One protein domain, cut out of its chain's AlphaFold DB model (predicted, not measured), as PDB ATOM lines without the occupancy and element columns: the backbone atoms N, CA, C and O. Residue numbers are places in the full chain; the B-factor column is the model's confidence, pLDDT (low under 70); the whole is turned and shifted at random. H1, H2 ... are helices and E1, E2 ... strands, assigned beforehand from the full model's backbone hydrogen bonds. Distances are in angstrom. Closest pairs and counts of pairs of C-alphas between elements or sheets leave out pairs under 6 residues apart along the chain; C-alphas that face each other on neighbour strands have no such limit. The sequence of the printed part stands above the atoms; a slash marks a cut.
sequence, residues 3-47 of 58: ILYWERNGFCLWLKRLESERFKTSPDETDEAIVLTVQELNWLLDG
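Overview. This is residues 3 to 47 of the 58 residues of the protein "ISPsy5, Orf1" of Pseudomonas syringae pv. actinidiae ICMP 18807 (UniProt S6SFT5). A two-stranded hairpin, E1 and E2, leads into a wide loop, residues 16 to 37, which ends in a short helix, H1; residues 6 to 11 of the hairpin stick out. The 45 printed residues have two named strands and then one named helix, with an antiparallel sheet of order E1 - E2. The class is mixed, helices and strands, with under half of the residues in named elements. The whole is loose, with a radius of gyration of the C-alphas of 12.7 A and spans of 33 by 29 by 18 A.

Arrangement. E1, residues 3 to 7, and E2, residues 10 to 15, form an antiparallel hairpin at 151 degrees. N 5 and O 12 are within hydrogen-bond range at 3.0 A, as are N 14 and O 3 at 2.8 A. The C-alphas of Leu 4 and Leu 13, which face each other, are 4.7 A apart. H1, residues 38 to 46, and E1 are apart. Every O i to N i+4 pair in H1 is within hydrogen-bond range.

Along the chain. E1 begins at C-alpha 3 (13.446, 8.992, 48.693) and is 12.2 A long. E2 is 16.4 A long. H1, 12.4 A long, ends at C-alpha 46 (4.590, 20.278, 48.273).

Size, cuts and confidence. The C-alphas of Asn 9 and Ser 20, the two farthest apart, are 35.2 A apart. The printed part has no cut. The link E1 to E2 is tight; E2 to H1 is long, with 22 residues. Residues 20 to 31 and residue 47 have pLDDT under 70.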
ATOM      1  N   ILE A   3      12.784   9.082  50.000       90.00
ATOM      2  CA  ILE A   3      13.446   8.992  48.693       90.00
ATOM      3  C   ILE A   3      14.856   8.481  48.931       90.00
ATOM      4  O   ILE A   3      15.600   9.069  49.715       90.00
ATOM      5  N   LEU A   4      15.203   7.387  48.263       92.19
ATOM      6  CA  LEU A   4      16.553   6.849  48.233       92.19
ATOM      7  C   LEU A   4      17.127   7.115  46.845       92.19
ATOM      8  O   LEU A   4      16.548   6.681  45.852       92.19
ATOM      9  N   TYR A   5      18.244   7.827  46.780       91.44
ATOM     10  CA  TYR A   5      18.932   8.109  45.524       91.44
ATOM     11  C   TYR A   5      20.441   7.955  45.695       91.44
ATOM     12  O   TYR A   5      20.965   8.021  46.804       91.44
ATOM     13  N   TRP A   6      21.141   7.705  44.592       94.31
ATOM     14  CA  TRP A   6      22.599   7.641  44.572       94.31
ATOM     15  C   TRP A   6      23.159   9.001  44.169       94.31
ATOM     16  O   TRP A   6      22.791   9.538  43.124       94.31
ATOM     17  N   GLU A   7      24.065   9.546  44.973       95.38
ATOM     18  CA  GLU A   7      24.774  10.779  44.660       95.38
ATOM     19  C   GLU A   7      26.281  10.516  44.656       95.38
ATOM     20  O   GLU A   7      26.873  10.165  45.678       95.38
ATOM     21  N   ARG A   8      26.902  10.698  43.481       94.12
ATOM     22  CA  ARG A   8      28.327  10.467  43.196       94.12
ATOM     23  C   ARG A   8      28.799   9.059  43.581       94.12
ATOM     24  O   ARG A   8      28.881   8.187  42.722       94.12
ATOM     25  N   ASN A   9      29.097   8.836  44.854       94.75
ATOM     26  CA  ASN A   9      29.722   7.635  45.396       94.75
ATOM     27  C   ASN A   9      29.068   7.167  46.712       94.75
ATOM     28  O   ASN A   9      29.688   6.428  47.476       94.75
ATOM     29  N   GLY A  10      27.822   7.574  46.973       95.06
ATOM     30  CA  GLY A  10      27.063   7.111  48.130       95.06
ATOM     31  C   GLY A  10      25.550   7.169  47.945       95.06
ATOM     32  O   GLY A  10      25.027   7.790  47.021       95.06
ATOM     33  N   PHE A  11      24.844   6.509  48.863       96.00
ATOM     34  CA  PHE A  11      23.395   6.600  48.978       96.00
ATOM     35  C   PHE A  11      23.001   7.810  49.823       96.00
ATOM     36  O   PHE A  11      23.470   7.970  50.951       96.00
ATOM     37  N   CYS A  12      22.071   8.599  49.304       95.56
ATOM     38  CA  CYS A  12      21.400   9.669  50.017       95.56
ATOM     39  C   CYS A  12      19.962   9.245  50.321       95.56
ATOM     40  O   CYS A  12      19.217   8.814  49.439       95.56
ATOM     41  N   LEU A  13      19.571   9.379  51.588       94.56
ATOM     42  CA  LEU A  13      18.198   9.183  52.028       94.56
ATOM     43  C   LEU A  13      17.595  10.538  52.374       94.56
ATOM     44  O   LEU A  13      18.093  11.245  53.249       94.56
ATOM     45  N   TRP A  14      16.487  10.869  51.727       90.50
ATOM     46  CA  TRP A  14      15.710  12.055  52.037       90.50
ATOM     47  C   TRP A  14      14.359  11.674  52.641       90.50
ATOM     48  O   TRP A  14      13.658  10.785  52.151       90.50
ATOM     49  N   LEU A  15      14.002  12.345  53.737       88.50
ATOM     50  CA  LEU A  15      12.795  12.087  54.515       88.50
ATOM     51  C   LEU A  15      12.010  13.390  54.671       88.50
ATOM     52  O   LEU A  15      12.473  14.316  55.330       88.50
ATOM     53  N   LYS A  16      10.797  13.437  54.113       84.38
ATOM     54  CA  LYS A  16       9.851  14.548  54.314       84.38
ATOM     55  C   LYS A  16       8.557  14.029  54.916       84.38
ATOM     56  O   LYS A  16       7.946  13.086  54.399       84.38
ATOM     57  N   ARG A  17       8.127  14.650  56.010       82.06
ATOM     58  CA  ARG A  17       6.818  14.427  56.627       82.06
ATOM     59  C   ARG A  17       5.957  15.656  56.350       82.06
ATOM     60  O   ARG A  17       6.394  16.764  56.618       82.06
ATOM     61  N   LEU A  18       4.757  15.446  55.815       75.69
ATOM     62  CA  LEU A  18       3.743  16.497  55.758       75.69
ATOM     63  C   LEU A  18       3.122  16.638  57.149       75.69
ATOM     64  O   LEU A  18       2.852  15.631  57.808       75.69
ATOM     65  N   GLU A  19       2.931  17.874  57.603       74.50
ATOM     66  CA  GLU A  19       2.381  18.142  58.936       74.50
ATOM     67  C   GLU A  19       0.870  17.897  58.993       74.50
ATOM     68  O   GLU A  19       0.396  17.234  59.914       74.50
ATOM     69  N   SER A  20       0.134  18.362  57.978       66.75
ATOM     70  CA  SER A  20      -1.335  18.298  57.938       66.75
ATOM     71  C   SER A  20      -1.879  17.241  56.967       66.75
ATOM     72  O   SER A  20      -2.954  16.685  57.178       66.75
ATOM     73  N   GLU A  21      -1.121  16.890  55.927       68.19
ATOM     74  CA  GLU A  21      -1.644  16.113  54.798       68.19
ATOM     75  C   GLU A  21      -1.013  14.718  54.658       68.19
ATOM     76  O   GLU A  21      -0.135  14.291  55.424       68.19
ATOM     77  N   ARG A  22      -1.516  13.944  53.695       65.38
ATOM     78  CA  ARG A  22      -0.948  12.663  53.265       65.38
ATOM     79  C   ARG A  22      -0.636  12.758  51.782       65.38
ATOM     80  O   ARG A  22      -1.425  13.304  51.022       65.38
ATOM     81  N   PHE A  23       0.499  12.194  51.384       66.06
ATOM     82  CA  PHE A  23       0.834  12.043  49.974       66.06
ATOM     83  C   PHE A  23      -0.246  11.183  49.313       66.06
ATOM     84  O   PHE A  23      -0.456  10.044  49.736       66.06
ATOM     85  N   LYS A  24      -0.947  11.727  48.315       63.16
ATOM     86  CA  LYS A  24      -1.842  10.931  47.474       63.16
ATOM     87  C   LYS A  24      -0.972  10.106  46.533       63.16
ATOM     88  O   LYS A  24      -0.377  10.646  45.609       63.16
ATOM     89  N   THR A  25      -0.866   8.814  46.800       58.19
ATOM     90  CA  THR A  25      -0.258   7.853  45.881       58.19
ATOM     91  C   THR A  25      -1.386   7.196  45.094       58.19
ATOM     92  O   THR A  25      -2.176   6.458  45.673       58.19
ATOM     93  N   SER A  26      -1.498   7.500  43.806       52.91
ATOM     94  CA  SER A  26      -2.214   6.665  42.835       52.91
ATOM     95  C   SER A  26      -1.298   6.585  41.616       52.91
ATOM     96  O   SER A  26      -0.797   7.628  41.184       52.91
ATOM     97  N   PRO A  27      -0.916   5.375  41.195       55.94
ATOM     98  CA  PRO A  27      -1.789   4.528  40.389       55.94
ATOM     99  C   PRO A  27      -1.990   3.152  41.032       55.94
ATOM    100  O   PRO A  27      -1.388   2.862  42.062       55.94
ATOM    101  N   ASP A  28      -2.893   2.363  40.460       58.19
ATOM    102  CA  ASP A  28      -3.339   1.037  40.894       58.19
ATOM    103  C   ASP A  28      -2.245   0.102  41.451       58.19
ATOM    104  O   ASP A  28      -1.066   0.242  41.141       58.19
ATOM    105  N   GLU A  29      -2.661  -0.915  42.224       56.81
ATOM    106  CA  GLU A  29      -1.841  -1.998  42.822       56.81
ATOM    107  C   GLU A  29      -1.028  -2.845  41.815       56.81
ATOM    108  O   GLU A  29      -0.548  -3.934  42.127       56.81
ATOM    109  N   THR A  30      -0.866  -2.385  40.582       59.50
ATOM    110  CA  THR A  30       0.181  -2.875  39.704       59.50
ATOM    111  C   THR A  30       1.512  -2.373  40.258       59.50
ATOM    112  O   THR A  30       1.719  -1.168  40.349       59.50
ATOM    113  N   ASP A  31       2.412  -3.291  40.618       59.94
ATOM    114  CA  ASP A  31       3.803  -3.077  41.079       59.94
ATOM    115  C   ASP A  31       4.705  -2.339  40.047       59.94
ATOM    116  O   ASP A  31       5.923  -2.521  39.983       59.94
ATOM    117  N   GLU A  32       4.117  -1.520  39.181       73.19
ATOM    118  CA  GLU A  32       4.772  -0.812  38.100       73.19
ATOM    119  C   GLU A  32       5.357   0.514  38.595       73.19
ATOM    120  O   GLU A  32       4.703   1.348  39.225       73.19
ATOM    121  N   ALA A  33       6.639   0.715  38.302       80.06
ATOM    122  CA  ALA A  33       7.325   1.951  38.626       80.06
ATOM    123  C   ALA A  33       6.801   3.097  37.748       80.06
ATOM    124  O   ALA A  33       6.891   3.044  36.523       80.06
ATOM    125  N   ILE A  34       6.327   4.174  38.374       79.44
ATOM    126  CA  ILE A  34       5.982   5.411  37.666       79.44
ATOM    127  C   ILE A  34       7.225   6.262  37.401       79.44
ATOM    128  O   ILE A  34       8.077   6.448  38.273       79.44
ATOM    129  N   VAL A  35       7.305   6.827  36.199       83.81
ATOM    130  CA  VAL A  35       8.306   7.840  35.855       83.81
ATOM    131  C   VAL A  35       7.708   9.213  36.134       83.81
ATOM    132  O   VAL A  35       6.626   9.523  35.646       83.81
ATOM    133  N   LEU A  36       8.418  10.027  36.915       83.75
ATOM    134  CA  LEU A  36       8.041  11.404  37.226       83.75
ATOM    135  C   LEU A  36       9.112  12.365  36.719       83.75
ATOM    136  O   LEU A  36      10.314  12.125  36.872       83.75
ATOM    137  N   THR A  37       8.676  13.489  36.174       87.94
ATOM    138  CA  THR A  37       9.521  14.661  35.961       87.94
ATOM    139  C   THR A  37       9.899  15.303  37.299       87.94
ATOM    140  O   THR A  37       9.247  15.113  38.328       87.94
ATOM    141  N   VAL A  38      10.948  16.132  37.293       85.94
ATOM    142  CA  VAL A  38      11.366  16.904  38.480       85.94
ATOM    143  C   VAL A  38      10.229  17.793  38.996       85.94
ATOM    144  O   VAL A  38      10.074  17.969  40.203       85.94
ATOM    145  N   GLN A  39       9.418  18.341  38.091       85.62
ATOM    146  CA  GLN A  39       8.294  19.200  38.444       85.62
ATOM    147  C   GLN A  39       7.163  18.419  39.120       85.62
ATOM    148  O   GLN A  39       6.695  18.840  40.175       85.62
ATOM    149  N   GLU A  40       6.773  17.266  38.574       82.25
ATOM    150  CA  GLU A  40       5.756  16.398  39.189       82.25
ATOM    151  C   GLU A  40       6.215  15.865  40.545       82.25
ATOM    152  O   GLU A  40       5.422  15.795  41.486       82.25
ATOM    153  N   LEU A  41       7.511  15.552  40.678       84.31
ATOM    154  CA  LEU A  41       8.088  15.215  41.970       84.31
ATOM    155  C   LEU A  41       7.915  16.379  42.951       84.31
ATOM    156  O   LEU A  41       7.394  16.163  44.038       84.31
ATOM    157  N   ASN A  42       8.280  17.610  42.583       84.62
ATOM    158  CA  ASN A  42       8.107  18.770  43.466       84.62
ATOM    159  C   ASN A  42       6.642  18.989  43.871       84.62
ATOM    160  O   ASN A  42       6.370  19.194  45.052       84.62
ATOM    161  N   TRP A  43       5.694  18.847  42.945       81.06
ATOM    162  CA  TRP A  43       4.267  18.899  43.276       81.06
ATOM    163  C   TRP A  43       3.857  17.819  44.272       81.06
ATOM    164  O   TRP A  43       3.163  18.112  45.239       81.06
ATOM    165  N   LEU A  44       4.337  16.586  44.112       79.50
ATOM    166  CA  LEU A  44       4.090  15.542  45.103       79.50
ATOM    167  C   LEU A  44       4.666  15.925  46.477       79.50
ATOM    168  O   LEU A  44       4.056  15.647  47.508       79.50
ATOM    169  N   LEU A  45       5.833  16.572  46.504       79.69
ATOM    170  CA  LEU A  45       6.499  16.980  47.738       79.69
ATOM    171  C   LEU A  45       5.819  18.150  48.445       79.69
ATOM    172  O   LEU A  45       5.913  18.218  49.674       79.69
ATOM    173  N   ASP A  46       5.181  19.056  47.718       78.50
ATOM    174  CA  ASP A  46       4.590  20.278  48.273       78.50
ATOM    175  C   ASP A  46       3.188  20.069  48.866       78.50
ATOM    176  O   ASP A  46       2.694  20.938  49.578       78.50
ATOM    177  N   GLY A  47       2.570  18.907  48.632       67.31
ATOM    178  CA  GLY A  47       1.208  18.611  49.077       67.31
ATOM    179  C   GLY A  47       0.038  19.025  48.163       67.31
ATOM    180  O   GLY A  47      -1.078  18.645  48.504       67.31
TER     181      GLY A  47